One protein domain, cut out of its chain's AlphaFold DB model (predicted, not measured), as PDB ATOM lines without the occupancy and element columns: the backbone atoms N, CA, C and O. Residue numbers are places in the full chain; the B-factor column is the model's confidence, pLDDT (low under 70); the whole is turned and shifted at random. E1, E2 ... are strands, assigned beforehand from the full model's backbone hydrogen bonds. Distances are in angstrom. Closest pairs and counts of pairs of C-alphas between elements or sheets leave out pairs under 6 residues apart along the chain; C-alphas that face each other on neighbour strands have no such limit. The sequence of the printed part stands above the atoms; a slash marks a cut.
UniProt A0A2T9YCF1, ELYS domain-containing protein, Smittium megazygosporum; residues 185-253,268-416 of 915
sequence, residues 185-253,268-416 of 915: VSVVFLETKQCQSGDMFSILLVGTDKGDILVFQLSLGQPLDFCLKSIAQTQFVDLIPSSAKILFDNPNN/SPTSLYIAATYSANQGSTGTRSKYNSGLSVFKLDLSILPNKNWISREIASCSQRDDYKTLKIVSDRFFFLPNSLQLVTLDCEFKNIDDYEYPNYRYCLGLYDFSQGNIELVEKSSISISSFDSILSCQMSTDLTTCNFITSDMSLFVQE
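Overview. This is residues 185 to 253 and 268 to 416 of the 915 residues of the protein "ELYS domain-containing protein" of Smittium megazygosporum (UniProt A0A2T9YCF1). Three strongly twisted sheets are stacked face to face, one after the next along the longest axis: E1 to E4, then E5 to E8 in the middle, then E9 to E13. A smaller sheet, E14 to E16, sits by the third with few contacts, and residues 283 to 288 stick out as a free loop. The printed part has 218 residues, with no named helix and sixteen strands, E1 to E16 in turn; the class is all strand. Strand neighbours are antiparallel, in orders E1-E2-E3-E4, E5-E6-E7-E8 and E14-E15-E16, while the sheet E9 to E13 is branched. The whole is compact, with a radius of gyration of the C-alphas of 18.3 A and spans of 60 by 42 by 37 A.

Arrangement. E1, residues 187 to 194, E2, 201 to 208, E3, 213 to 219, and E4, 225 to 232, form a meander, each strand the antiparallel neighbour of the one before; N 191 and O 205 are 3.1 A apart, N 204 and O 216 2.9 A, and N 217 and O 227 2.9 A, within hydrogen-bond range. In the next sheet are E5, 239 to 247, E6, 271 to 280, E7, 293 to 301, and E8, 311 to 320, the last three a meander; N 245 and O 275 are 2.8 A apart, N 274 and O 298 2.9 A, and N 297 and O 316 2.9 A. These two sheets face each other, their strands at 30 degrees; the closest C-alphas of E1 and E5 are those of Phe 189 and Ser 243, 6.8 A. The branched sheet holds E9, 324 to 329, E10, 335 to 337, E11, 340 to 350, E12, 361 to 369, and E13, 376 to 384. E9 and E10 lie on one side of E11 and E12 on the other side; N 346 and O 328 are 2.8 A apart, N 337 and O 340 2.9 A, N 347 and O 364 2.8 A, and, between E12 and E13, N 365 and O 381 2.8 A. E10 to E13 form a meander. This sheet faces E5 to E8, the strands at 38 degrees; the closest C-alphas of E6 and E9 are those of Thr 277 and Leu 327, 6.2 A. E14, 391 to 396, E15, 403 to 407, and E16, 412 to 415, form another meander, with N 395 and O 404 2.9 A apart and N 405 and O 413 2.8 A. E11 and E14 are near each other, with 6 pairs of C-alphas within 10 A.

Along the chain. E1 begins at C-alpha 187 (122.079, 91.761, 104.618), and E16 ends at C-alpha 415 (97.543, 95.580, 80.963). E11 is 30.5 A long, E6 29.3 A and E8 26.5 A. E5 bends by 61 degrees at residue 242 and E13 by 56 degrees at residue 379.

Size, cuts and confidence. The C-alphas of Leu 305 and Asp 355 are the two farthest apart, 60.1 A. Residues 254 to 267 are not printed; C-alphas 253 and 268 are 17.7 A apart across this cut. The link E6 to E7, of 12 residues, is long. Mean pLDDT of the printed part is 73.9, and 75 residues are under 70, among them residues 281 to 292 and 350 to 360.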
ATOM      1  N   VAL A 185     129.009  88.281 106.849       57.94
ATOM      2  CA  VAL A 185     127.694  88.131 106.185       57.94
ATOM      3  C   VAL A 185     126.965  89.476 106.079       57.94
ATOM      4  O   VAL A 185     126.676  90.119 107.090       57.94
ATOM      5  N   SER A 186     126.614  89.876 104.858       61.25
ATOM      6  CA  SER A 186     125.860  91.101 104.557       61.25
ATOM      7  C   SER A 186     124.361  90.826 104.411       61.25
ATOM      8  O   SER A 186     123.950  89.826 103.821       61.25
ATOM      9  N   VAL A 187     123.527  91.755 104.890       67.06
ATOM     10  CA  VAL A 187     122.079  91.761 104.618       67.06
ATOM     11  C   VAL A 187     121.817  92.399 103.257       67.06
ATOM     12  O   VAL A 187     122.332  93.479 102.971       67.06
ATOM     13  N   VAL A 188     120.998  91.742 102.437       62.94
ATOM     14  CA  VAL A 188     120.747  92.132 101.040       62.94
ATOM     15  C   VAL A 188     119.374  92.776 100.866       62.94
ATOM     16  O   VAL A 188     119.262  93.818 100.224       62.94
ATOM     17  N   PHE A 189     118.333  92.192 101.461       70.31
ATOM     18  CA  PHE A 189     116.991  92.774 101.506       70.31
ATOM     19  C   PHE A 189     116.238  92.333 102.766       70.31
ATOM     20  O   PHE A 189     116.625  91.379 103.449       70.31
ATOM     21  N   LEU A 190     115.146  93.045 103.040       65.62
ATOM     22  CA  LEU A 190     114.219  92.815 104.140       65.62
ATOM     23  C   LEU A 190     112.791  92.866 103.587       65.62
ATOM     24  O   LEU A 190     112.467  93.803 102.861       65.62
ATOM     25  N   GLU A 191     111.949  91.896 103.937       72.56
ATOM     26  CA  GLU A 191     110.513  91.881 103.606       72.56
ATOM     27  C   GLU A 191     109.718  91.536 104.869       72.56
ATOM     28  O   GLU A 191     110.053  90.581 105.571       72.56
ATOM     29  N   THR A 192     108.648  92.277 105.164       74.25
ATOM     30  CA  THR A 192     107.782  92.027 106.332       74.25
ATOM     31  C   THR A 192     106.340  91.787 105.920       74.25
ATOM     32  O   THR A 192     105.778  92.592 105.180       74.25
ATOM     33  N   LYS A 193     105.698  90.751 106.472       75.00
ATOM     34  CA  LYS A 193     104.258  90.514 106.286       75.00
ATOM     35  C   LYS A 193     103.575  90.166 107.603       75.00
ATOM     36  O   LYS A 193     104.015  89.259 108.309       75.00
ATOM     37  N   GLN A 194     102.489  90.863 107.920       73.50
ATOM     38  CA  GLN A 194     101.631  90.517 109.052       73.50
ATOM     39  C   GLN A 194     100.844  89.240 108.728       73.50
ATOM     40  O   GLN A 194     100.243  89.133 107.656       73.50
ATOM     41  N   CYS A 195     100.844  88.263 109.636       61.56
ATOM     42  CA  CYS A 195     100.012  87.077 109.484       61.56
ATOM     43  C   CYS A 195      98.594  87.377 109.993       61.56
ATOM     44  O   CYS A 195      98.426  87.866 111.105       61.56
ATOM     45  N   GLN A 196      97.567  87.070 109.194       54.25
ATOM     46  CA  GLN A 196      96.155  87.244 109.585       54.25
ATOM     47  C   GLN A 196      95.594  86.052 110.391       54.25
ATOM     48  O   GLN A 196      94.393  85.982 110.649       54.25
ATOM     49  N   SER A 197      96.438  85.089 110.779       52.66
ATOM     50  CA  SER A 197      96.064  84.060 111.754       52.66
ATOM     51  C   SER A 197      95.803  84.685 113.127       52.66
ATOM     52  O   SER A 197      96.437  85.674 113.470       52.66
ATOM     53  N   GLY A 198      94.926  84.079 113.935       51.22
ATOM     54  CA  GLY A 198      94.514  84.625 115.241       51.22
ATOM     55  C   GLY A 198      95.641  84.873 116.257       51.22
ATOM     56  O   GLY A 198      95.443  85.648 117.188       51.22
ATOM     57  N   ASP A 199      96.818  84.277 116.055       55.38
ATOM     58  CA  ASP A 199      98.044  84.656 116.754       55.38
ATOM     59  C   ASP A 199      98.702  85.841 116.027       55.38
ATOM     60  O   ASP A 199      99.203  85.700 114.909       55.38
ATOM     61  N   MET A 200      98.702  87.011 116.674       60.22
ATOM     62  CA  MET A 200      99.221  88.281 116.145       60.22
ATOM     63  C   MET A 200     100.758  88.284 116.061       60.22
ATOM     64  O   MET A 200     101.447  88.879 116.893       60.22
ATOM     65  N   PHE A 201     101.305  87.626 115.039       71.00
ATOM     66  CA  PHE A 201     102.720  87.712 114.685       71.00
ATOM     67  C   PHE A 201     102.922  88.213 113.253       71.00
ATOM     68  O   PHE A 201     102.165  87.901 112.330       71.00
ATOM     69  N   SER A 202     103.995  88.972 113.066       79.62
ATOM     70  CA  SER A 202     104.519  89.310 111.746       79.62
ATOM     71  C   SER A 202     105.682  88.385 111.414       79.62
ATOM     72  O   SER A 202     106.355  87.862 112.299       79.62
ATOM     73  N   ILE A 203     105.932  88.174 110.129       81.69
ATOM     74  CA  ILE A 203     107.086  87.420 109.649       81.69
ATOM     75  C   ILE A 203     108.015  88.401 108.941       81.69
ATOM     76  O   ILE A 203     107.576  89.138 108.056       81.69
ATOM     77  N   LEU A 204     109.284  88.405 109.342       83.44
ATOM     78  CA  LEU A 204     110.364  89.158 108.709       83.44
ATOM     79  C   LEU A 204     111.272  88.174 107.964       83.44
ATOM     80  O   LEU A 204     111.826  87.253 108.567       83.44
ATOM     81  N   LEU A 205     111.433  88.389 106.661       83.88
ATOM     82  CA  LEU A 205     112.415  87.704 105.829       83.88
ATOM     83  C   LEU A 205     113.673  88.561 105.718       83.88
ATOM     84  O   LEU A 205     113.580  89.757 105.438       83.88
ATOM     85  N   VAL A 206     114.838  87.942 105.892       81.62
ATOM     86  CA  VAL A 206     116.146  88.584 105.711       81.62
ATOM     87  C   VAL A 206     116.966  87.749 104.736       81.62
ATOM     88  O   VAL A 206     117.311  86.608 105.043       81.62
ATOM     89  N   GLY A 207     117.270  88.304 103.563       81.62
ATOM     90  CA  GLY A 207     118.174  87.673 102.598       81.62
ATOM     91  C   GLY A 207     119.636  87.981 102.912       81.62
ATOM     92  O   GLY A 207     119.974  89.142 103.165       81.62
ATOM     93  N   THR A 208     120.499  86.965 102.876       83.38
ATOM     94  CA  THR A 208     121.947  87.107 103.092       83.38
ATOM     95  C   THR A 208     122.736  87.026 101.783       83.38
ATOM     96  O   THR A 208     122.301  86.421 100.803       83.38
ATOM     97  N   ASP A 209     123.942  87.590 101.771       76.50
ATOM     98  CA  ASP A 209     124.896  87.466 100.658       76.50
ATOM     99  C   ASP A 209     125.451  86.041 100.447       76.50
ATOM    100  O   ASP A 209     126.073  85.776  99.418       76.50
ATOM    101  N   LYS A 210     125.175  85.112 101.370       80.44
ATOM    102  CA  LYS A 210     125.469  83.674 101.244       80.44
ATOM    103  C   LYS A 210     124.412  82.869 100.485       80.44
ATOM    104  O   LYS A 210     124.656  81.701 100.196       80.44
ATOM    105  N   GLY A 211     123.254  83.457 100.180       81.50
ATOM    106  CA  GLY A 211     122.134  82.750  99.551       81.50
ATOM    107  C   GLY A 211     120.994  82.384 100.512       81.50
ATOM    108  O   GLY A 211     119.895  82.056 100.060       81.50
ATOM    109  N   ASP A 212     121.221  82.446 101.827       87.25
ATOM    110  CA  ASP A 212     120.234  82.035 102.829       87.25
ATOM    111  C   ASP A 212     119.099  83.060 102.982       87.25
ATOM    112  O   ASP A 212     119.305  84.275 102.907       87.25
ATOM    113  N   ILE A 213     117.896  82.563 103.284       88.00
ATOM    114  CA  ILE A 213     116.761  83.385 103.714       88.00
ATOM    115  C   ILE A 213     116.434  83.042 105.164       88.00
ATOM    116  O   ILE A 213     115.920  81.964 105.475       88.00
ATOM    117  N   LEU A 214     116.725  83.980 106.059       89.31
ATOM    118  CA  LEU A 214     116.404  83.880 107.477       89.31
ATOM    119  C   LEU A 214     114.945  84.287 107.685       89.31
ATOM    120  O   LEU A 214     114.512  85.334 107.198       89.31
ATOM    121  N   VAL A 215     114.191  83.470 108.417       88.88
ATOM    122  CA  VAL A 215     112.760  83.681 108.664       88.88
ATOM    123  C   VAL A 215     112.539  83.920 110.148       88.88
ATOM    124  O   VAL A 215     112.570  82.986 110.953       88.88
ATOM    125  N   PHE A 216     112.310  85.177 110.509       85.75
ATOM    126  CA  PHE A 216     112.023  85.597 111.874       85.75
ATOM    127  C   PHE A 216     110.514  85.697 112.091       85.75
ATOM    128  O   PHE A 216     109.802  86.307 111.293       85.75
ATOM    129  N   GLN A 217     110.035  85.146 113.204       85.12
ATOM    130  CA  GLN A 217     108.731  85.486 113.759       85.12
ATOM    131  C   GLN A 217     108.914  86.685 114.688       85.12
ATOM    132  O   GLN A 217     109.616  86.591 115.695       85.12
ATOM    133  N   LEU A 218     108.260  87.790 114.345       81.56
ATOM    134  CA  LEU A 218     108.064  88.932 115.221       81.56
ATOM    135  C   LEU A 218     106.765  88.723 115.998       81.56
ATOM    136  O   LEU A 218     105.671  88.929 115.467       81.56
ATOM    137  N   SER A 219     106.887  88.304 117.252       76.06
ATOM    138  CA  SER A 219     105.751  88.230 118.170       76.06
ATOM    139  C   SER A 219     105.453  89.638 118.684       76.06
ATOM    140  O   SER A 219     106.317  90.256 119.304       76.06
ATOM    141  N   LEU A 220     104.236  90.151 118.462       62.84
ATOM    142  CA  LEU A 220     103.829  91.519 118.839       62.84
ATOM    143  C   LEU A 220     103.566  91.694 120.355       62.84
ATOM    144  O   LEU A 220     102.707  92.471 120.767       62.84
ATOM    145  N   GLY A 221     104.294  90.953 121.192       60.28
ATOM    146  CA  GLY A 221     104.301  91.129 122.642       60.28
ATOM    147  C   GLY A 221     105.151  92.325 123.079       60.28
ATOM    148  O   GLY A 221     105.882  92.923 122.290       60.28
ATOM    149  N   GLN A 222     105.076  92.654 124.368       48.66
ATOM    150  CA  GLN A 222     106.043  93.521 125.041       48.66
ATOM    151  C   GLN A 222     106.775  92.684 126.106       48.66
ATOM    152  O   GLN A 222     106.110  92.219 127.034       48.66
ATOM    153  N   PRO A 223     108.103  92.476 125.997       59.56
ATOM    154  CA  PRO A 223     108.998  92.967 124.942       59.56
ATOM    155  C   PRO A 223     108.720  92.340 123.562       59.56
ATOM    156  O   PRO A 223     108.237  91.214 123.467       59.56
ATOM    157  N   LEU A 224     109.055  93.079 122.496       55.28
ATOM    158  CA  LEU A 224     108.994  92.586 121.114       55.28
ATOM    159  C   LEU A 224     110.053  91.499 120.914       55.28
ATOM    160  O   LEU A 224     111.249  91.802 120.871       55.28
ATOM    161  N   ASP A 225     109.604  90.255 120.769       68.88
ATOM    162  CA  ASP A 225     110.477  89.109 120.531       68.88
ATOM    163  C   ASP A 225     110.667  88.859 119.026       68.88
ATOM    164  O   ASP A 225     109.703  88.738 118.264       68.88
ATOM    165  N   PHE A 226     111.935  88.778 118.620       74.00
ATOM    166  CA  PHE A 226     112.387  88.481 117.262       74.00
ATOM    167  C   PHE A 226     113.013  87.087 117.252       74.00
ATOM    168  O   PHE A 226     114.235  86.926 117.291       74.00
ATOM    169  N   CYS A 227     112.172  86.063 117.177       80.19
ATOM    170  CA  CYS A 227     112.629  84.684 117.227       80.19
ATOM    171  C   CYS A 227     112.926  84.168 115.809       80.19
ATOM    172  O   CYS A 227     112.024  84.088 114.968       80.19
ATOM    173  N   LEU A 228     114.180  83.797 115.524       85.06
ATOM    174  CA  LEU A 228     114.549  83.114 114.278       85.06
ATOM    175  C   LEU A 228     113.882  81.732 114.246       85.06
ATOM    176  O   LEU A 228     114.231  80.851 115.028       85.06
ATOM    177  N   LYS A 229     112.920  81.531 113.341       88.12
ATOM    178  CA  LYS A 229     112.162  80.275 113.236       88.12
ATOM    179  C   LYS A 229     112.743  79.310 112.228       88.12
ATOM    180  O   LYS A 229     112.616  78.105 112.418       88.12
ATOM    181  N   SER A 230     113.292  79.815 111.128       89.94
ATOM    182  CA  SER A 230     113.711  78.978 110.007       89.94
ATOM    183  C   SER A 230     114.842  79.616 109.214       89.94
ATOM    184  O   SER A 230     115.008  80.836 109.226       89.94
ATOM    185  N   ILE A 231     115.585  78.777 108.500       90.25
ATOM    186  CA  ILE A 231     116.614  79.181 107.544       90.25
ATOM    187  C   ILE A 231     116.309  78.428 106.252       90.25
ATOM    188  O   ILE A 231     116.597  77.237 106.130       90.25
ATOM    189  N   ALA A 232     115.690  79.119 105.300       89.50
ATOM    190  CA  ALA A 232     115.418  78.579 103.980       89.50
ATOM    191  C   ALA A 232     116.701  78.663 103.137       89.50
ATOM    192  O   ALA A 232     117.045  79.716 102.598       89.50
ATOM    193  N   GLN A 233     117.423  77.544 103.079       88.75
ATOM    194  CA  GLN A 233     118.632  77.382 102.271       88.75
ATOM    195  C   GLN A 233     118.272  76.915 100.861       88.75
ATOM    196  O   GLN A 233     117.470  75.996 100.696       88.75
ATOM    197  N   THR A 234     118.889  77.528  99.855       83.00
ATOM    198  CA  THR A 234     118.733  77.180  98.436       83.00
ATOM    199  C   THR A 234     119.880  76.293  97.944       83.00
ATOM    200  O   THR A 234     120.980  76.304  98.494       83.00
ATOM    201  N   GLN A 235     119.648  75.563  96.853       82.56
ATOM    202  CA  GLN A 235     120.699  74.880  96.091       82.56
ATOM    203  C   GLN A 235     121.540  75.829  95.214       82.56
ATOM    204  O   GLN A 235     122.536  75.397  94.628       82.56
ATOM    205  N   PHE A 236     121.168  77.110  95.098       82.31
ATOM    206  CA  PHE A 236     121.881  78.100  94.287       82.31
ATOM    207  C   PHE A 236     123.163  78.615  94.956       82.31
ATOM    208  O   PHE A 236     123.243  79.758  95.405       82.31
ATOM    209  N   VAL A 237     124.200  77.777  94.950       73.75
ATOM    210  CA  VAL A 237     125.577  78.210  95.225       73.75
ATOM    211  C   VAL A 237     125.927  79.384  94.291       73.75
ATOM    212  O   VAL A 237     125.656  79.325  93.091       73.75
ATOM    213  N   ASP A 238     126.498  80.449  94.856       77.88
ATOM    214  CA  ASP A 238     126.905  81.705  94.195       77.88
ATOM    215  C   ASP A 238     125.788  82.669  93.717       77.88
ATOM    216  O   ASP A 238     126.107  83.717  93.140       77.88
ATOM    217  N   LEU A 239     124.496  82.398  93.972       80.69
ATOM    218  CA  LEU A 239     123.425  83.383  93.728       80.69
ATOM    219  C   LEU A 239     122.932  84.027  95.025       80.69
ATOM    220  O   LEU A 239     122.691  83.361  96.029       80.69
ATOM    221  N   ILE A 240     122.702  85.336  94.970       82.25
ATOM    222  CA  ILE A 240     122.192  86.118  96.094       82.25
ATOM    223  C   ILE A 240     120.679  86.323  95.915       82.25
ATOM    224  O   ILE A 240     120.262  86.702  94.813       82.25
ATOM    225  N   PRO A 241     119.841  86.106  96.948       83.00
ATOM    226  CA  PRO A 241     118.417  86.382  96.870       83.00
ATOM    227  C   PRO A 241     118.197  87.898  96.761       83.00
ATOM    228  O   PRO A 241     118.690  88.677  97.574       83.00
ATOM    229  N   SER A 242     117.484  88.320  95.719       80.25
ATOM    230  CA  SER A 242     117.234  89.724  95.368       80.25
ATOM    231  C   SER A 242     115.846  90.206  95.784       80.25
ATOM    232  O   SER A 242     115.658  91.397  96.027       80.25
ATOM    233  N   SER A 243     114.879  89.296  95.901       81.38
ATOM    234  CA  SER A 243     113.601  89.543  96.569       81.38
ATOM    235  C   SER A 243     113.017  88.240  97.106       81.38
ATOM    236  O   SER A 243     113.291  87.165  96.572       81.38
ATOM    237  N   ALA A 244     112.166  88.320  98.124       83.25
ATOM    238  CA  ALA A 244     111.304  87.214  98.513       83.25
ATOM    239  C   ALA A 244     109.931  87.740  98.925       83.25
ATOM    240  O   ALA A 244     109.829  88.839  99.459       83.25
ATOM    241  N   LYS A 245     108.886  86.946  98.686       83.31
ATOM    242  CA  LYS A 245     107.516  87.224  99.119       83.31
ATOM    243  C   LYS A 245     106.946  86.055  99.902       83.31
ATOM    244  O   LYS A 245     107.123  84.890  99.544       83.31
ATOM    245  N   ILE A 246     106.195  86.397 100.944       82.31
ATOM    246  CA  ILE A 246     105.395  85.452 101.719       82.31
ATOM    247  C   ILE A 246     104.059  85.241 101.015       82.31
ATOM    248  O   ILE A 246     103.304  86.192 100.784       82.31
ATOM    249  N   LEU A 247     103.769  83.983 100.703       79.38
ATOM    250  CA  LEU A 247     102.590  83.549  99.973       79.38
ATOM    251  C   LEU A 247     101.717  82.707 100.903       79.38
ATOM    252  O   LEU A 247     102.161  81.714 101.487       79.38
ATOM    253  N   PHE A 248     100.468  83.135 101.050       70.06
ATOM    254  CA  PHE A 248      99.468  82.417 101.828       70.06
ATOM    255  C   PHE A 248      98.714  81.434 100.938       70.06
ATOM    256  O   PHE A 248      98.344  81.760  99.807       70.06
ATOM    257  N   ASP A 249      98.466  80.243 101.479       63.19
ATOM    258  CA  ASP A 249      97.516  79.299 100.904       63.19
ATOM    259  C   ASP A 249      96.103  79.909 100.957       63.19
ATOM    260  O   ASP A 249      95.739  80.555 101.944       63.19
ATOM    261  N   ASN A 250      95.315  79.745  99.894       52.81
ATOM    262  CA  ASN A 250      93.968  80.306  99.803       52.81
ATOM    263  C   ASN A 250      92.928  79.176  99.901       52.81
ATOM    264  O   ASN A 250      92.539  78.621  98.869       52.81
ATOM    265  N   PRO A 251      92.414  78.857 101.105       49.44
ATOM    266  CA  PRO A 251      91.499  77.729 101.296       49.44
ATOM    267  C   PRO A 251      90.131  77.907 100.610       49.44
ATOM    268  O   PRO A 251      89.351  76.958 100.545       49.44
ATOM    269  N   ASN A 252      89.814  79.103 100.098       47.06
ATOM    270  CA  ASN A 252      88.456  79.474  99.694       47.06
ATOM    271  C   ASN A 252      88.127  79.265  98.203       47.06
ATOM    272  O   ASN A 252      86.997  79.541  97.806       47.06
ATOM    273  N   ASN A 253      89.048  78.734  97.387       45.25
ATOM    274  CA  ASN A 253      88.804  78.445  95.960       45.25
ATOM    275  C   ASN A 253      88.512  76.962  95.643       45.25
ATOM    276  O   ASN A 253      88.690  76.514  94.510       45.25
ATOM    277  N   SER A 268      94.442  77.434 112.356       48.56
ATOM    278  CA  SER A 268      95.898  77.332 112.117       48.56
ATOM    279  C   SER A 268      96.344  77.064 110.659       48.56
ATOM    280  O   SER A 268      96.063  75.997 110.113       48.56
ATOM    281  N   PRO A 269      97.100  77.979 110.011       54.97
ATOM    282  CA  PRO A 269      97.860  77.617 108.821       54.97
ATOM    283  C   PRO A 269      98.947  76.619 109.238       54.97
ATOM    284  O   PRO A 269      99.891  76.964 109.941       54.97
ATOM    285  N   THR A 270      98.822  75.362 108.819       65.50
ATOM    286  CA  THR A 270      99.846  74.332 109.078       65.50
ATOM    287  C   THR A 270     101.089  74.530 108.213       65.50
ATOM    288  O   THR A 270     102.125  73.900 108.438       65.50
ATOM    289  N   SER A 271     101.012  75.390 107.196       76.69
ATOM    290  CA  SER A 271     102.135  75.730 106.335       76.69
ATOM    291  C   SER A 271     102.046  77.151 105.794       76.69
ATOM    292  O   SER A 271     100.966  77.643 105.477       76.69
ATOM    293  N   LEU A 272     103.210  77.776 105.655       84.50
ATOM    294  CA  LEU A 272     103.440  79.006 104.903       84.50
ATOM    295  C   LEU A 272     104.240  78.662 103.642       84.50
ATOM    296  O   LEU A 272     104.930  77.640 103.616       84.50
ATOM    297  N   TYR A 273     104.226  79.535 102.640       86.38
ATOM    298  CA  TYR A 273     105.138  79.438 101.509       86.38
ATOM    299  C   TYR A 273     105.945  80.730 101.349       86.38
ATOM    300  O   TYR A 273     105.431  81.828 101.559       86.38
ATOM    301  N   ILE A 274     107.209  80.601 100.959       87.75
ATOM    302  CA  ILE A 274     108.068  81.721 100.563       87.75
ATOM    303  C   ILE A 274     108.499  81.475  99.127       87.75
ATOM    304  O   ILE A 274     109.124  80.455  98.853       87.75
ATOM    305  N   ALA A 275     108.200  82.411  98.230       87.31
ATOM    306  CA  ALA A 275     108.833  82.467  96.918       87.31
ATOM    307  C   ALA A 275     109.990  83.461  96.973       87.31
ATOM    308  O   ALA A 275     109.824  84.560  97.501       87.31
ATOM    309  N   ALA A 276     111.145  83.092  96.428       87.31
ATOM    310  CA  ALA A 276     112.335  83.928  96.428       87.31
ATOM    311  C   ALA A 276     113.032  83.928  95.073       87.31
ATOM    312  O   ALA A 276     113.210  82.878  94.451       87.31
ATOM    313  N   THR A 277     113.431  85.118  94.633       87.81
ATOM    314  CA  THR A 277     114.164  85.342  93.393       87.81
ATOM    315  C   THR A 277     115.638  85.539  93.704       87.81
ATOM    316  O   THR A 277     116.002  86.224  94.656       87.81
ATOM    317  N   TYR A 278     116.492  84.928  92.896       86.88
ATOM    318  CA  TYR A 278     117.939  84.909  93.053       86.88
ATOM    319  C   TYR A 278     118.597  85.538  91.831       86.88
ATOM    320  O   TYR A 278     118.095  85.414  90.714       86.88
ATOM    321  N   SER A 279     119.724  86.208  92.040       83.94
ATOM    322  CA  SER A 279     120.511  86.841  90.981       83.94
ATOM    323  C   SER A 279     122.003  86.662  91.230       83.94
ATOM    324  O   SER A 279     122.458  86.730  92.375       83.94
ATOM    325  N   ALA A 280     122.773  86.473  90.161       80.19
ATOM    326  CA  ALA A 280     124.227  86.397  90.239       80.19
ATOM    327  C   ALA A 280     124.836  87.683  90.830       80.19
ATOM    328  O   ALA A 280     124.488  88.796  90.426       80.19
ATOM    329  N   ASN A 281     125.778  87.528  91.764       68.19
ATOM    330  CA  ASN A 281     126.465  88.657  92.387       68.19
ATOM    331  C   ASN A 281     127.280  89.444  91.337       68.19
ATOM    332  O   ASN A 281     128.187  88.905  90.697       68.19
ATOM    333  N   GLN A 282     126.986  90.740  91.174       58.88
ATOM    334  CA  GLN A 282     127.598  91.598  90.146       58.88
ATOM    335  C   GLN A 282     129.088  91.921  90.395       58.88
ATOM    336  O   GLN A 282     129.712  92.608  89.589       58.88
ATOM    337  N   GLY A 283     129.685  91.423  91.485       56.34
ATOM    338  CA  GLY A 283     131.075  91.691  91.868       56.34
ATOM    339  C   GLY A 283     132.166  91.087  90.969       56.34
ATOM    340  O   GLY A 283     133.330  91.463  91.109       56.34
ATOM    341  N   SER A 284     131.842  90.178  90.039       49.53
ATOM    342  CA  SER A 284     132.840  89.632  89.105       49.53
ATOM    343  C   SER A 284     133.049  90.562  87.902       49.53
ATOM    344  O   SER A 284     132.282  90.578  86.945       49.53
ATOM    345  N   THR A 285     134.147  91.322  87.913       49.06
ATOM    346  CA  THR A 285     134.530  92.300  86.870       49.06
ATOM    347  C   THR A 285     135.009  91.671  85.544       49.06
ATOM    348  O   THR A 285     135.703  92.312  84.754       49.06
ATOM    349  N   GLY A 286     134.647  90.409  85.287       47.91
ATOM    350  CA  GLY A 286     134.999  89.644  84.091       47.91
ATOM    351  C   GLY A 286     133.922  89.722  83.006       47.91
ATOM    352  O   GLY A 286     132.729  89.622  83.272       47.91
ATOM    353  N   THR A 287     134.343  89.886  81.754       50.66
ATOM    354  CA  THR A 287     133.455  90.076  80.596       50.66
ATOM    355  C   THR A 287     132.437  88.944  80.397       50.66
ATOM    356  O   THR A 287     132.835  87.795  80.207       50.66
ATOM    357  N   ARG A 288     131.145  89.300  80.294       51.94
ATOM    358  CA  ARG A 288     130.018  88.414  79.924       51.94
ATOM    359  C   ARG A 288     129.846  87.173  80.821       51.94
ATOM    360  O   ARG A 288     129.628  86.070  80.319       51.94
ATOM    361  N   SER A 289     129.863  87.351  82.143       49.69
ATOM    362  CA  SER A 289     129.129  86.429  83.017       49.69
ATOM    363  C   SER A 289     127.645  86.456  82.625       49.69
ATOM    364  O   SER A 289     127.046  87.524  82.506       49.69
ATOM    365  N   LYS A 290     127.063  85.283  82.356       54.97
ATOM    366  CA  LYS A 290     125.618  85.166  82.125       54.97
ATOM    367  C   LYS A 290     124.894  85.532  83.413       54.97
ATOM    368  O   LYS A 290     125.274  85.042  84.478       54.97
ATOM    369  N   TYR A 291     123.861  86.361  83.314       58.62
ATOM    370  CA  TYR A 291     123.021  86.684  84.463       58.62
ATOM    371  C   TYR A 291     122.138  85.478  84.773       58.62
ATOM    372  O   TYR A 291     121.040  85.352  84.250       58.62
ATOM    373  N   ASN A 292     122.636  84.564  85.605       66.38
ATOM    374  CA  ASN A 292     121.810  83.486  86.130       66.38
ATOM    375  C   ASN A 292     120.787  84.097  87.097       66.38
ATOM    376  O   ASN A 292     121.170  84.635  88.144       66.38
ATOM    377  N   SER A 293     119.508  83.999  86.743       80.00
ATOM    378  CA  SER A 293     118.399  84.226  87.663       80.00
ATOM    379  C   SER A 293     117.879  82.885  88.186       80.00
ATOM    380  O   SER A 293     117.907  81.858  87.501       80.00
ATOM    381  N   GLY A 294     117.430  82.878  89.434       84.75
ATOM    382  CA  GLY A 294     116.820  81.715  90.065       84.75
ATOM    383  C   GLY A 294     115.474  82.064  90.677       84.75
ATOM    384  O   GLY A 294     115.250  83.197  91.099       84.75
ATOM    385  N   LEU A 295     114.590  81.080  90.756       87.75
ATOM    386  CA  LEU A 295     113.353  81.129  91.526       87.75
ATOM    387  C   LEU A 295     113.303  79.865  92.383       87.75
ATOM    388  O   LEU A 295     113.348  78.772  91.827       87.75
ATOM    389  N   SER A 296     113.187  80.005  93.700       87.94
ATOM    390  CA  SER A 296     112.893  78.888  94.612       87.94
ATOM    391  C   SER A 296     111.605  79.164  95.373       87.94
ATOM    392  O   SER A 296     111.329  80.305  95.750       87.94
ATOM    393  N   VAL A 297     110.826  78.112  95.629       88.56
ATOM    394  CA  VAL A 297     109.684  78.154  96.546       88.56
ATOM    395  C   VAL A 297     109.892  77.174  97.687       88.56
ATOM    396  O   VAL A 297     110.068  75.971  97.488       88.56
ATOM    397  N   PHE A 298     109.818  77.705  98.901       89.12
ATOM    398  CA  PHE A 298     109.955  76.977 100.150       89.12
ATOM    399  C   PHE A 298     108.588  76.794 100.800       89.12
ATOM    400  O   PHE A 298     107.851  77.765 100.963       89.12
ATOM    401  N   LYS A 299     108.278  75.575 101.240       89.81
ATOM    402  CA  LYS A 299     107.274  75.325 102.279       89.81
ATOM    403  C   LYS A 299     107.912  75.626 103.619       89.81
ATOM    404  O   LYS A 299     109.049  75.217 103.835       89.81
ATOM    405  N   LEU A 300     107.181  76.241 104.535       88.25
ATOM    406  CA  LEU A 300     107.510  76.220 105.951       88.25
ATOM    407  C   LEU A 300     106.388  75.501 106.669       88.25
ATOM    408  O   LEU A 300     105.279  76.022 106.748       88.25
ATOM    409  N   ASP A 301     106.679  74.312 107.182       86.06
ATOM    410  CA  ASP A 301     105.765  73.601 108.067       86.06
ATOM    411  C   ASP A 301     105.773  74.342 109.420       86.06
ATOM    412  O   ASP A 301     106.760  74.296 110.169       86.06
ATOM    413  N   LEU A 302     104.702  75.101 109.688       83.50
ATOM    414  CA  LEU A 302     104.589  75.973 110.859       83.50
ATOM    415  C   LEU A 302     104.343  75.123 112.108       83.50
ATOM    416  O   LEU A 302     103.434  74.293 112.152       83.50
ATOM    417  N   SER A 303     105.147  75.338 113.150       77.56
ATOM    418  CA  SER A 303     104.922  74.667 114.429       77.56
ATOM    419  C   SER A 303     103.935  75.462 115.274       77.56
ATOM    420  O   SER A 303     104.171  76.630 115.562       77.56
ATOM    421  N   ILE A 304     102.874  74.793 115.733       65.88
ATOM    422  CA  ILE A 304     101.877  75.341 116.673       65.88
ATOM    423  C   ILE A 304     102.516  75.665 118.042       65.88
ATOM    424  O   ILE A 304     101.962  76.411 118.842       65.88
ATOM    425  N   LEU A 305     103.695  75.104 118.342       69.25
ATOM    426  CA  LEU A 305     104.403  75.352 119.596       69.25
ATOM    427  C   LEU A 305     105.319  76.582 119.458       69.25
ATOM    428  O   LEU A 305     106.234  76.545 118.628       69.25
ATOM    429  N   PRO A 306     105.151  77.627 120.295       60.31
ATOM    430  CA  PRO A 306     105.760  78.941 120.077       60.31
ATOM    431  C   PRO A 306     107.293  78.951 120.101       60.31
ATOM    432  O   PRO A 306     107.883  79.861 119.533       60.31
ATOM    433  N   ASN A 307     107.954  77.926 120.649       69.38
ATOM    434  CA  ASN A 307     109.422  77.857 120.742       69.38
ATOM    435  C   ASN A 307     110.038  76.776 119.832       69.38
ATOM    436  O   ASN A 307     111.192  76.396 120.017       69.38
ATOM    437  N   LYS A 308     109.284  76.226 118.868       77.44
ATOM    438  CA  LYS A 308     109.825  75.272 117.888       77.44
ATOM    439  C   LYS A 308     110.176  75.957 116.574       77.44
ATOM    440  O   LYS A 308     109.368  76.694 116.013       77.44
ATOM    441  N   ASN A 309     111.352  75.615 116.053       84.12
ATOM    442  CA  ASN A 309     111.781  75.988 114.710       84.12
ATOM    443  C   ASN A 309     110.763  75.482 113.676       84.12
ATOM    444  O   ASN A 309     110.268  74.353 113.767       84.12
ATOM    445  N   TRP A 310     110.464  76.316 112.686       89.06
ATOM    446  CA  TRP A 310     109.662  75.942 111.528       89.06
ATOM    447  C   TRP A 310     110.548  75.197 110.537       89.06
ATOM    448  O   TRP A 310     111.695  75.585 110.304       89.06
ATOM    449  N   ILE A 311     110.027  74.128 109.940       86.75
ATOM    450  CA  ILE A 311     110.801  73.312 109.003       86.75
ATOM    451  C   ILE A 311     110.609  73.889 107.604       86.75
ATOM    452  O   ILE A 311     109.561  73.689 106.990       86.75
ATOM    453  N   SER A 312     111.621  74.594 107.099       89.62
ATOM    454  CA  SER A 312     111.688  74.993 105.695       89.62
ATOM    455  C   SER A 312     112.083  73.809 104.809       89.62
ATOM    456  O   SER A 312     113.071  73.125 105.082       89.62
ATOM    457  N   ARG A 313     111.352  73.592 103.716       89.50
ATOM    458  CA  ARG A 313     111.690  72.640 102.649       89.50
ATOM    459  C   ARG A 313     111.507  73.324 101.299       89.50
ATOM    460  O   ARG A 313     110.401  73.758 100.992       89.50
ATOM    461  N   GLU A 314     112.558  73.384 100.489       89.94
ATOM    462  CA  GLU A 314     112.444  73.749  99.072       89.94
ATOM    463  C   GLU A 314     111.534  72.721  98.373       89.94
ATOM    464  O   GLU A 314     111.793  71.518  98.431       89.94
ATOM    465  N   ILE A 315     110.411  73.175  97.811       87.31
ATOM    466  CA  ILE A 315     109.430  72.317  97.119       87.31
ATOM    467  C   ILE A 315     109.766  72.233  95.637       87.31
ATOM    468  O   ILE A 315     109.611  71.183  95.022       87.31
ATOM    469  N   ALA A 316     110.176  73.369  95.079       85.75
ATOM    470  CA  ALA A 316     110.494  73.526  93.679       85.75
ATOM    471  C   ALA A 316     111.490  74.674  93.515       85.75
ATOM    472  O   ALA A 316     111.433  75.674  94.238       85.75
ATOM    473  N   SER A 317     112.369  74.541  92.531       87.38
ATOM    474  CA  SER A 317     113.308  75.585  92.137       87.38
ATOM    475  C   SER A 317     113.569  75.521  90.638       87.38
ATOM    476  O   SER A 317     113.568  74.439  90.054       87.38
ATOM    477  N   CYS A 318     113.839  76.664  90.021       85.69
ATOM    478  CA  CYS A 318     114.238  76.771  88.625       85.69
ATOM    479  C   CYS A 318     115.386  77.773  88.504       85.69
ATOM    480  O   CYS A 318     115.302  78.885  89.024       85.69
ATOM    481  N   SER A 319     116.465  77.373  87.827       80.94
ATOM    482  CA  SER A 319     117.514  78.294  87.385       80.94
ATOM    483  C   SER A 319     117.293  78.605  85.912       80.94
ATOM    484  O   SER A 319     117.407  77.724  85.057       80.94
ATOM    485  N   GLN A 320     116.990  79.862  85.605       67.94
ATOM    486  CA  GLN A 320     116.961  80.329  84.228       67.94
ATOM    487  C   GLN A 320     118.367  80.771  83.818       67.94
ATOM    488  O   GLN A 320     119.086  81.448  84.552       67.94
ATOM    489  N   ARG A 321     118.781  80.320  82.631       57.09
ATOM    490  CA  ARG A 321     120.105  80.592  82.040       57.09
ATOM    491  C   ARG A 321     120.082  81.724  81.007       57.09
ATOM    492  O   ARG A 321     121.066  81.897  80.280       57.09
ATOM    493  N   ASP A 322     118.961  82.429  80.928       57.69
ATOM    494  CA  ASP A 322     118.715  83.543  80.017       57.69
ATOM    495  C   ASP A 322     119.002  84.873  80.730       57.69
ATOM    496  O   ASP A 322     118.923  84.945  81.952       57.69
ATOM    497  N   ASP A 323     119.330  85.924  79.971       56.56
ATOM    498  CA  ASP A 323     119.870  87.201  80.474       56.56
ATOM    499  C   ASP A 323     118.839  88.114  81.197       56.56
ATOM    500  O   ASP A 323     118.753  89.321  80.938       56.56
ATOM    501  N   TYR A 324     118.047  87.569  82.126       57.97
ATOM    502  CA  TYR A 324     117.139  88.343  82.976       57.97
ATOM    503  C   TYR A 324     117.928  89.069  84.070       57.97
ATOM    504  O   TYR A 324     118.519  88.455  84.957       57.97
ATOM    505  N   LYS A 325     117.920  90.407  84.038       58.72
ATOM    506  CA  LYS A 325     118.647  91.219  85.032       58.72
ATOM    507  C   LYS A 325     117.924  91.309  86.376       58.72
ATOM    508  O   LYS A 325     118.583  91.439  87.403       58.72
ATOM    509  N   THR A 326     116.591  91.266  86.371       65.31
ATOM    510  CA  THR A 326     115.750  91.366  87.574       65.31
ATOM    511  C   THR A 326     114.448  90.581  87.393       65.31
ATOM    512  O   THR A 326     113.559  91.039  86.674       65.31
ATOM    513  N   LEU A 327     114.334  89.443  88.081       75.12
ATOM    514  CA  LEU A 327     113.086  88.707  88.299       75.12
ATOM    515  C   LEU A 327     112.466  89.208  89.614       75.12
ATOM    516  O   LEU A 327     113.107  89.119  90.665       75.12
ATOM    517  N   LYS A 328     111.236  89.735  89.576       77.81
ATOM    518  CA  LYS A 328     110.486  90.216  90.755       77.81
ATOM    519  C   LYS A 328     109.153  89.481  90.871       77.81
ATOM    520  O   LYS A 328     108.434  89.339  89.889       77.81
ATOM    521  N   ILE A 329     108.779  89.041  92.070       77.69
ATOM    522  CA  ILE A 329     107.476  88.394  92.289       77.69
ATOM    523  C   ILE A 329     106.391  89.474  92.384       77.69
ATOM    524  O   ILE A 329     106.456  90.354  93.246       77.69
ATOM    525  N   VAL A 330     105.389  89.414  91.504       76.44
ATOM    526  CA  VAL A 330     104.278  90.381  91.495       76.44
ATOM    527  C   VAL A 330     103.173  89.924  92.429       76.44
ATOM    528  O   VAL A 330     102.743  90.702  93.276       76.44
ATOM    529  N   SER A 331     102.742  88.667  92.308       74.06
ATOM    530  CA  SER A 331     101.615  88.164  93.093       74.06
ATOM    531  C   SER A 331     101.971  87.938  94.563       74.06
ATOM    532  O   SER A 331     103.012  87.376  94.895       74.06
ATOM    533  N   ASP A 332     101.043  88.314  95.437       67.19
ATOM    534  CA  ASP A 332     101.065  88.055  96.881       67.19
ATOM    535  C   ASP A 332     100.336  86.759  97.274       67.19
ATOM    536  O   ASP A 332     100.238  86.421  98.457       67.19
ATOM    537  N   ARG A 333      99.779  86.061  96.279       67.25
ATOM    538  CA  ARG A 333      98.939  84.867  96.412       67.25
ATOM    539  C   ARG A 333      99.310  83.840  95.349       67.25
ATOM    540  O   ARG A 333      99.717  84.209  94.246       67.25
ATOM    541  N   PHE A 334      99.081  82.570  95.653       67.69
ATOM    542  CA  PHE A 334      98.994  81.548  94.617       67.69
ATOM    543  C   PHE A 334      97.609  81.519  93.986       67.69
ATOM    544  O   PHE A 334      96.597  81.761  94.652       67.69
ATOM    545  N   PHE A 335      97.576  81.145  92.714       65.50
ATOM    546  CA  PHE A 335      96.351  80.803  92.011       65.50
ATOM    547  C   PHE A 335      96.277  79.280  91.952       65.50
ATOM    548  O   PHE A 335      97.153  78.630  91.383       65.50
ATOM    549  N   PHE A 336      95.279  78.712  92.628       53.22
ATOM    550  CA  PHE A 336      95.092  77.268  92.703       53.22
ATOM    551  C   PHE A 336      94.212  76.809  91.541       53.22
ATOM    552  O   PHE A 336      93.014  77.103  91.509       53.22
ATOM    553  N   LEU A 337      94.806  76.077  90.605       57.59
ATOM    554  CA  LEU A 337      94.094  75.288  89.610       57.59
ATOM    555  C   LEU A 337      93.989  73.835  90.099       57.59
ATOM    556  O   LEU A 337      94.741  73.414  90.981       57.59
ATOM    557  N   PRO A 338      93.070  73.020  89.551       45.44
ATOM    558  CA  PRO A 338      92.986  71.610  89.910       45.44
ATOM    559  C   PRO A 338      94.317  70.887  89.628       45.44
ATOM    560  O   PRO A 338      94.629  70.563  88.484       45.44
ATOM    561  N   ASN A 339      95.059  70.585  90.701       56.19
ATOM    562  CA  ASN A 339      96.383  69.939  90.724       56.19
ATOM    563  C   ASN A 339      97.588  70.817  90.330       56.19
ATOM    564  O   ASN A 339      98.671  70.268  90.126       56.19
ATOM    565  N   SER A 340      97.431  72.139  90.230       69.06
ATOM    566  CA  SER A 340      98.518  73.036  89.823       69.06
ATOM    567  C   SER A 340      98.451  74.372  90.570       69.06
ATOM    568  O   SER A 340      97.384  74.825  90.991       69.06
ATOM    569  N   LEU A 341      99.613  74.954  90.838       75.81
ATOM    570  CA  LEU A 341      99.777  76.102  91.725       75.81
ATOM    571  C   LEU A 341     100.579  77.132  90.954       75.81
ATOM    572  O   LEU A 341     101.709  76.854  90.581       75.81
ATOM    573  N   GLN A 342      99.985  78.292  90.683       81.06
ATOM    574  CA  GLN A 342     100.579  79.273  89.780       81.06
ATOM    575  C   GLN A 342     101.084  80.526  90.500       81.06
ATOM    576  O   GLN A 342     100.441  81.040  91.422       81.06
ATOM    577  N   LEU A 343     102.227  81.038  90.035       83.56
ATOM    578  CA  LEU A 343     102.872  82.270  90.484       83.56
ATOM    579  C   LEU A 343     103.086  83.213  89.299       83.56
ATOM    580  O   LEU A 343     103.571  82.788  88.253       83.56
ATOM    581  N   VAL A 344     102.805  84.505  89.492       83.62
ATOM    582  CA  VAL A 344     103.162  85.540  88.512       83.62
ATOM    583  C   VAL A 344     104.390  86.317  88.958       83.62
ATOM    584  O   VAL A 344     104.423  86.895  90.054       83.62
ATOM    585  N   THR A 345     105.365  86.396  88.061       84.38
ATOM    586  CA  THR A 345     106.554  87.237  88.182       84.38
ATOM    587  C   THR A 345     106.578  88.308  87.094       84.38
ATOM    588  O   THR A 345     105.865  88.227  86.096       84.38
ATOM    589  N   LEU A 346     107.409  89.323  87.307       82.50
ATOM    590  CA  LEU A 346     107.734  90.390  86.376       82.50
ATOM    591  C   LEU A 346     109.245  90.394  86.172       82.50
ATOM    592  O   LEU A 346     110.010  90.661  87.101       82.50
ATOM    593  N   ASP A 347     109.642  90.114  84.944       82.56
ATOM    594  CA  ASP A 347     111.006  90.156  84.453       82.56
ATOM    595  C   ASP A 347     111.278  91.466  83.720       82.56
ATOM    596  O   ASP A 347     110.404  92.013  83.044       82.56
ATOM    597  N   CYS A 348     112.514  91.951  83.811       79.19
ATOM    598  CA  CYS A 348     113.017  93.029  82.964       79.19
ATOM    599  C   CYS A 348     114.031  92.464  81.960       79.19
ATOM    600  O   CYS A 348     115.164  92.123  82.318       79.19
ATOM    601  N   GLU A 349     113.615  92.362  80.699       77.56
ATOM    602  CA  GLU A 349     114.474  92.025  79.570       77.56
ATOM    603  C   GLU A 349     115.188  93.276  79.061       77.56
ATOM    604  O   GLU A 349     114.577  94.239  78.584       77.56
ATOM    605  N   PHE A 350     116.516  93.224  79.082       67.06
ATOM    606  CA  PHE A 350     117.344  94.198  78.392       67.06
ATOM    607  C   PHE A 350     117.666  93.646  77.004       67.06
ATOM    608  O   PHE A 350     118.495  92.745  76.874       67.06
ATOM    609  N   LYS A 351     117.051  94.184  75.943       67.06
ATOM    610  CA  LYS A 351     117.597  93.945  74.602       67.06
ATOM    611  C   LYS A 351     118.992  94.564  74.560       67.06
ATOM    612  O   LYS A 351     119.133  95.763  74.778       67.06
ATOM    613  N   ASN A 352     120.015  93.753  74.286       57.06
ATOM    614  CA  ASN A 352     121.322  94.279  73.897       57.06
ATOM    615  C   ASN A 352     121.132  95.009  72.570       57.06
ATOM    616  O   ASN A 352     120.954  94.381  71.527       57.06
ATOM    617  N   ILE A 353     121.108  96.336  72.637       53.88
ATOM    618  CA  ILE A 353     121.181  97.193  71.466       53.88
ATOM    619  C   ILE A 353     122.678  97.434  71.258       53.88
ATOM    620  O   ILE A 353     123.303  98.152  72.034       53.88
ATOM    621  N   ASP A 354     123.264  96.772  70.256       58.66
ATOM    622  CA  ASP A 354     124.646  97.042  69.824       58.66
ATOM    623  C   ASP A 354     124.765  98.438  69.150       58.66
ATOM    624  O   ASP A 354     125.869  98.919  68.901       58.66
ATOM    625  N   ASP A 355     123.629  99.109  68.914       52.81
ATOM    626  CA  ASP A 355     123.505 100.501  68.474       52.81
ATOM    627  C   ASP A 355     123.216 101.462  69.648       52.81
ATOM    628  O   ASP A 355     122.469 101.158  70.577       52.81
ATOM    629  N   TYR A 356     123.779 102.670  69.588       52.44
ATOM    630  CA  TYR A 356     123.817 103.658  70.681       52.44
ATOM    631  C   TYR A 356     122.489 104.393  70.988       52.44
ATOM    632  O   TYR A 356     122.504 105.430  71.657       52.44
ATOM    633  N   GLU A 357     121.340 103.898  70.526       56.59
ATOM    634  CA  GLU A 357     120.039 104.545  70.735       56.59
ATOM    635  C   GLU A 357     119.259 103.895  71.894       56.59
ATOM    636  O   GLU A 357     118.951 102.711  71.859       56.59
ATOM    637  N   TYR A 358     118.990 104.718  72.917       58.50
ATOM    638  CA  TYR A 358     118.171 104.551  74.135       58.50
ATOM    639  C   TYR A 358     117.694 103.132  74.545       58.50
ATOM    640  O   TYR A 358     116.970 102.473  73.798       58.50
ATOM    641  N   PRO A 359     117.966 102.690  75.794       59.19
ATOM    642  CA  PRO A 359     117.578 101.360  76.256       59.19
ATOM    643  C   PRO A 359     116.054 101.216  76.373       59.19
ATOM    644  O   PRO A 359     115.441 101.653  77.343       59.19
ATOM    645  N   ASN A 360     115.445 100.541  75.398       64.38
ATOM    646  CA  ASN A 360     114.060 100.090  75.495       64.38
ATOM    647  C   ASN A 360     113.959  98.949  76.517       64.38
ATOM    648  O   ASN A 360     114.309  97.804  76.214       64.38
ATOM    649  N   TYR A 361     113.460  99.261  77.713       72.38
ATOM    650  CA  TYR A 361     113.094  98.261  78.712       72.38
ATOM    651  C   TYR A 361     111.874  97.473  78.227       72.38
ATOM    652  O   TYR A 361     110.800  98.036  78.009       72.38
ATOM    653  N   ARG A 362     112.030  96.158  78.058       80.12
ATOM    654  CA  ARG A 362     110.895  95.264  77.825       80.12
ATOM    655  C   ARG A 362     110.614  94.519  79.112       80.12
ATOM    656  O   ARG A 362     111.468  93.796  79.614       80.12
ATOM    657  N   TYR A 363     109.410  94.677  79.628       85.12
ATOM    658  CA  TYR A 363     108.971  93.938  80.792       85.12
ATOM    659  C   TYR A 363     108.220  92.686  80.351       85.12
ATOM    660  O   TYR A 363     107.472  92.718  79.374       85.12
ATOM    661  N   CYS A 364     108.420  91.572  81.043       85.31
ATOM    662  CA  CYS A 364     107.763  90.308  80.734       85.31
ATOM    663  C   CYS A 364     107.079  89.773  81.988       85.31
ATOM    664  O   CYS A 364     107.733  89.548  82.999       85.31
ATOM    665  N   LEU A 365     105.765  89.570  81.931       88.44
ATOM    666  CA  LEU A 365     105.035  88.841  82.958       88.44
ATOM    667  C   LEU A 365     105.128  87.344  82.659       88.44
ATOM    668  O   LEU A 365     104.701  86.896  81.594       88.44
ATOM    669  N   GLY A 366     105.691  86.578  83.590       87.06
ATOM    670  CA  GLY A 366     105.774  85.122  83.506       87.06
ATOM    671  C   GLY A 366     104.776  84.462  84.451       87.06
ATOM    672  O   GLY A 366     104.788  84.745  85.651       87.06
ATOM    673  N   LEU A 367     103.929  83.582  83.916       87.94
ATOM    674  CA  LEU A 367     103.068  82.679  84.675       87.94
ATOM    675  C   LEU A 367     103.792  81.343  84.837       87.94
ATOM    676  O   LEU A 367     103.970  80.598  83.873       87.94
ATOM    677  N   TYR A 368     104.219  81.050  86.058       85.56
ATOM    678  CA  TYR A 368     104.931  79.827  86.411       85.56
ATOM    679  C   TYR A 368     103.996  78.862  87.127       85.56
ATOM    680  O   TYR A 368     103.290  79.280  88.042       85.56
ATOM    681  N   ASP A 369     104.027  77.586  86.757       84.38
ATOM    682  CA  ASP A 369     103.273  76.515  87.406       84.38
ATOM    683  C   ASP A 369     104.212  75.545  88.132       84.38
ATOM    684  O   ASP A 369     105.303  75.206  87.667       84.38
ATOM    685  N   PHE A 370     103.762  75.124  89.304       80.69
ATOM    686  CA  PHE A 370     104.471  74.317  90.278       80.69
ATOM    687  C   PHE A 370     103.900  72.900  90.269       80.69
ATOM    688  O   PHE A 370     103.309  72.428  91.245       80.69
ATOM    689  N   SER A 371     104.070  72.210  89.141       76.62
ATOM    690  CA  SER A 371     103.637  70.822  88.991       76.62
ATOM    691  C   SER A 371     104.793  69.849  89.269       76.62
ATOM    692  O   SER A 371     105.937  70.058  88.869       76.62
ATOM    693  N   GLN A 372     104.502  68.771  90.004       73.88
ATOM    694  CA  GLN A 372     105.420  67.641  90.245       73.88
ATOM    695  C   GLN A 372     106.791  67.985  90.886       73.88
ATOM    696  O   GLN A 372     107.701  67.161  90.852       73.88
ATOM    697  N   GLY A 373     106.932  69.156  91.520       72.94
ATOM    698  CA  GLY A 373     108.180  69.609  92.160       72.94
ATOM    699  C   GLY A 373     109.130  70.388  91.241       72.94
ATOM    700  O   GLY A 373     110.180  70.839  91.692       72.94
ATOM    701  N   ASN A 374     108.754  70.598  89.979       76.69
ATOM    702  CA  ASN A 374     109.439  71.514  89.070       76.69
ATOM    703  C   ASN A 374     108.682  72.847  89.002       76.69
ATOM    704  O   ASN A 374     107.481  72.899  89.271       76.69
ATOM    705  N   ILE A 375     109.385  73.918  88.622       81.69
ATOM    706  CA  ILE A 375     108.751  75.180  88.227       81.69
ATOM    707  C   ILE A 375     108.872  75.316  86.711       81.69
ATOM    708  O   ILE A 375     109.980  75.478  86.193       81.69
ATOM    709  N   GLU A 376     107.745  75.275  86.010       85.12
ATOM    710  CA  GLU A 376     107.685  75.426  84.555       85.12
ATOM    711  C   GLU A 376     107.007  76.749  84.190       85.12
ATOM    712  O   GLU A 376     105.995  77.130  84.775       85.12
ATOM    713  N   LEU A 377     107.578  77.481  83.232       85.12
ATOM    714  CA  LEU A 377     106.967  78.691  82.682       85.12
ATOM    715  C   LEU A 377     105.850  78.271  81.716       85.12
ATOM    716  O   LEU A 377     106.142  77.767  80.632       85.12
ATOM    717  N   VAL A 378     104.594  78.474  82.112       87.56
ATOM    718  CA  VAL A 378     103.407  78.105  81.324       87.56
ATOM    719  C   VAL A 378     103.113  79.147  80.256       87.56
ATOM    720  O   VAL A 378     102.941  78.808  79.089       87.56
ATOM    721  N   GLU A 379     103.077  80.420  80.646       87.50
ATOM    722  CA  GLU A 379     102.739  81.516  79.741       87.50
ATOM    723  C   GLU A 379     103.625  82.730  80.012       87.50
ATOM    724  O   GLU A 379     104.019  83.003  81.147       87.50
ATOM    725  N   LYS A 380     103.965  83.464  78.951       87.06
ATOM    726  CA  LYS A 380     104.816  84.649  79.028       87.06
ATOM    727  C   LYS A 380     104.215  85.770  78.198       87.06
ATOM    728  O   LYS A 380     104.216  85.713  76.970       87.06
ATOM    729  N   SER A 381     103.758  86.805  78.886       87.62
ATOM    730  CA  SER A 381     103.215  88.023  78.296       87.62
ATOM    731  C   SER A 381     104.276  89.115  78.315       87.62
ATOM    732  O   SER A 381     105.048  89.208  79.267       87.62
ATOM    733  N   SER A 382     104.372  89.936  77.269       86.38
ATOM    734  CA  SER A 382     105.418  90.962  77.173       86.38
ATOM    735  C   SER A 382     104.832  92.349  76.980       86.38
ATOM    736  O   SER A 382     104.062  92.566  76.047       86.38
ATOM    737  N   ILE A 383     105.289  93.292  77.791       85.06
ATOM    738  CA  ILE A 383     104.821  94.667  77.847       85.06
ATOM    739  C   ILE A 383     106.010  95.571  77.527       85.06
ATOM    740  O   ILE A 383     107.013  95.616  78.244       85.06
ATOM    741  N   SER A 384     105.918  96.286  76.410       78.81
ATOM    742  CA  SER A 384     106.833  97.378  76.089       78.81
ATOM    743  C   SER A 384     106.316  98.655  76.737       78.81
ATOM    744  O   SER A 384     105.309  99.204  76.288       78.81
ATOM    745  N   ILE A 385     107.006  99.119  77.774       73.94
ATOM    746  CA  ILE A 385     106.770 100.438  78.362       73.94
ATOM    747  C   ILE A 385     107.647 101.463  77.622       73.94
ATOM    748  O   ILE A 385     108.630 101.100  76.971       73.94
ATOM    749  N   SER A 386     107.245 102.735  77.657       69.12
ATOM    750  CA  SER A 386     108.001 103.855  77.085       69.12
ATOM    751  C   SER A 386     109.452 103.873  77.603       69.12
ATOM    752  O   SER A 386     109.729 103.497  78.741       69.12
ATOM    753  N   SER A 387     110.396 104.302  76.759       55.53
ATOM    754  CA  SER A 387     111.848 104.145  76.964       55.53
ATOM    755  C   SER A 387     112.447 104.898  78.162       55.53
ATOM    756  O   SER A 387     113.652 104.793  78.403       55.53
ATOM    757  N   PHE A 388     111.638 105.650  78.911       57.03
ATOM    758  CA  PHE A 388     112.062 106.416  80.084       57.03
ATOM    759  C   PHE A 388     111.411 105.957  81.397       57.03
ATOM    760  O   PHE A 388     111.852 106.389  82.462       57.03
ATOM    761  N   ASP A 389     110.430 105.052  81.340       67.50
ATOM    762  CA  ASP A 389     109.579 104.732  82.482       67.50
ATOM    763  C   ASP A 389     109.913 103.369  83.090       67.50
ATOM    764  O   ASP A 389     109.722 102.309  82.491       67.50
ATOM    765  N   SER A 390     110.402 103.401  84.327       75.88
ATOM    766  CA  SER A 390     110.634 102.205  85.136       75.88
ATOM    767  C   SER A 390     109.386 101.839  85.938       75.88
ATOM    768  O   SER A 390     108.707 102.713  86.474       75.88
ATOM    769  N   ILE A 391     109.076 100.547  86.053       75.38
ATOM    770  CA  ILE A 391     107.967 100.077  86.896       75.38
ATOM    771  C   ILE A 391     108.362 100.207  88.372       75.38
ATOM    772  O   ILE A 391     109.235  99.481  88.851       75.38
ATOM    773  N   LEU A 392     107.666 101.075  89.110       69.06
ATOM    774  CA  LEU A 392     107.759 101.160  90.569       69.06
ATOM    775  C   LEU A 392     106.992  99.998  91.226       69.06
ATOM    776  O   LEU A 392     107.502  99.327  92.129       69.06
ATOM    777  N   SER A 393     105.784  99.707  90.729       72.81
ATOM    778  CA  SER A 393     104.899  98.654  91.244       72.81
ATOM    779  C   SER A 393     104.105  97.973  90.122       72.81
ATOM    780  O   SER A 393     103.733  98.640  89.162       72.81
ATOM    781  N   CYS A 394     103.795  96.675  90.249       77.44
ATOM    782  CA  CYS A 394     102.597  96.108  89.612       77.44
ATOM    783  C   CYS A 394     101.743  95.397  90.656       77.44
ATOM    784  O   CYS A 394     102.272  94.789  91.590       77.44
ATOM    785  N   GLN A 395     100.434  95.429  90.447       78.62
ATOM    786  CA  GLN A 395      99.454  94.657  91.190       78.62
ATOM    787  C   GLN A 395      98.660  93.787  90.212       78.62
ATOM    788  O   GLN A 395      97.983  94.307  89.327       78.62
ATOM    789  N   MET A 396      98.735  92.467  90.386       81.88
ATOM    790  CA  MET A 396      97.945  91.509  89.611       81.88
ATOM    791  C   MET A 396      96.546  91.342  90.220       81.88
ATOM    792  O   MET A 396      96.391  91.270  91.442       81.88
ATOM    793  N   SER A 397      95.535  91.261  89.362       77.38
ATOM    794  CA  SER A 397      94.151  90.932  89.719       77.38
ATOM    795  C   SER A 397      93.977  89.478  90.174       77.38
ATOM    796  O   SER A 397      94.802  88.601  89.920       77.38
ATOM    797  N   THR A 398      92.871  89.198  90.868       70.56
ATOM    798  CA  THR A 398      92.589  87.864  91.422       70.56
ATOM    799  C   THR A 398      92.195  86.813  90.386       70.56
ATOM    800  O   THR A 398      92.173  85.634  90.730       70.56
ATOM    801  N   ASP A 399      91.858  87.212  89.159       75.31
ATOM    802  CA  ASP A 399      91.487  86.312  88.061       75.31
ATOM    803  C   ASP A 399      92.562  86.223  86.962       75.31
ATOM    804  O   ASP A 399      92.292  85.660  85.905       75.31
ATOM    805  N   LEU A 400      93.767  86.757  87.221       79.19
ATOM    806  CA  LEU A 400      94.925  86.781  86.314       79.19
ATOM    807  C   LEU A 400      94.732  87.546  84.991       79.19
ATOM    808  O   LEU A 400      95.634  87.536  84.154       79.19
ATOM    809  N   THR A 401      93.610  88.244  84.797       81.44
ATOM    810  CA  THR A 401      93.334  88.946  83.532       81.44
ATOM    811  C   THR A 401      94.040  90.288  83.417       81.44
ATOM    812  O   THR A 401      94.448  90.666  82.326       81.44
ATOM    813  N   THR A 402      94.195  91.012  84.526       80.69
ATOM    814  CA  THR A 402      94.702  92.395  84.536       80.69
ATOM    815  C   THR A 402      95.887  92.582  85.491       80.69
ATOM    816  O   THR A 402      95.809  92.155  86.646       80.69
ATOM    817  N   CYS A 403      96.967  93.249  85.052       83.56
ATOM    818  CA  CYS A 403      98.014  93.786  85.945       83.56
ATOM    819  C   CYS A 403      98.059  95.312  85.833       83.56
ATOM    820  O   CYS A 403      98.187  95.870  84.741       83.56
ATOM    821  N   ASN A 404      97.975  95.970  86.986       81.19
ATOM    822  CA  ASN A 404      98.022  97.418  87.136       81.19
ATOM    823  C   ASN A 404      99.448  97.849  87.468       81.19
ATOM    824  O   ASN A 404      99.922  97.599  88.576       81.19
ATOM    825  N   PHE A 405     100.118  98.504  86.528       80.94
ATOM    826  CA  PHE A 405     101.474  99.017  86.660       80.94
ATOM    827  C   PHE A 405     101.467 100.483  87.086       80.94
ATOM    828  O   PHE A 405     100.757 101.297  86.503       80.94
ATOM    829  N   ILE A 406     102.315 100.824  88.053       71.31
ATOM    830  CA  ILE A 406     102.673 102.204  88.387       71.31
ATOM    831  C   ILE A 406     104.102 102.421  87.909       71.31
ATOM    832  O   ILE A 406     105.023 101.705  88.318       71.31
ATOM    833  N   THR A 407     104.275 103.394  87.027       77.38
ATOM    834  CA  THR A 407     105.559 103.767  86.422       77.38
ATOM    835  C   THR A 407     106.214 104.935  87.167       77.38
ATOM    836  O   THR A 407     105.625 105.525  88.072       77.38
ATOM    837  N   SER A 408     107.471 105.250  86.840       70.44
ATOM    838  CA  SER A 408     108.255 106.287  87.525       70.44
ATOM    839  C   SER A 408     107.771 107.723  87.307       70.44
ATOM    840  O   SER A 408     108.154 108.595  88.083       70.44
ATOM    841  N   ASP A 409     106.919 107.970  86.310       72.25
ATOM    842  CA  ASP A 409     106.185 109.229  86.123       72.25
ATOM    843  C   ASP A 409     104.854 109.273  86.909       72.25
ATOM    844  O   ASP A 409     104.083 110.224  86.784       72.25
ATOM    845  N   MET A 410     104.589 108.251  87.736       65.38
ATOM    846  CA  MET A 410     103.344 108.016  88.477       65.38
ATOM    847  C   MET A 410     102.112 107.749  87.593       65.38
ATOM    848  O   MET A 410     100.983 107.799  88.090       65.38
ATOM    849  N   SER A 411     102.285 107.416  86.308       67.19
ATOM    850  CA  SER A 411     101.168 106.981  85.471       67.19
ATOM    851  C   SER A 411     100.716 105.556  85.820       67.19
ATOM    852  O   SER A 411     101.512 104.675  86.170       67.19
ATOM    853  N   LEU A 412      99.399 105.337  85.738       71.38
ATOM    854  CA  LEU A 412      98.764 104.032  85.904       71.38
ATOM    855  C   LEU A 412      98.561 103.397  84.526       71.38
ATOM    856  O   LEU A 412      97.705 103.840  83.758       71.38
ATOM    857  N   PHE A 413      99.313 102.340  84.236       77.62
ATOM    858  CA  PHE A 413      99.166 101.540  83.024       77.62
ATOM    859  C   PHE A 413      98.483 100.212  83.365       77.62
ATOM    860  O   PHE A 413      98.986  99.442  84.179       77.62
ATOM    861  N   VAL A 414      97.334  99.934  82.751       81.81
ATOM    862  CA  VAL A 414      96.595  98.679  82.948       81.81
ATOM    863  C   VAL A 414      96.845  97.783  81.743       81.81
ATOM    864  O   VAL A 414      96.437  98.117  80.633       81.81
ATOM    865  N   GLN A 415      97.506  96.646  81.959       85.12
ATOM    866  CA  GLN A 415      97.543  95.580  80.963       85.12
ATOM    867  C   GLN A 415      96.343  94.670  81.201       85.12
ATOM    868  O   GLN A 415      96.306  93.975  82.215       85.12
ATOM    869  N   GLU A 416      95.394  94.674  80.269       85.62
ATOM    870  CA  GLU A 416      94.306  93.697  80.198       85.62
ATOM    871  C   GLU A 416      94.729  92.453  79.401       85.62
ATOM    872  O   GLU A 416      95.756  92.469  78.711       85.62
TER     873      GLU A 416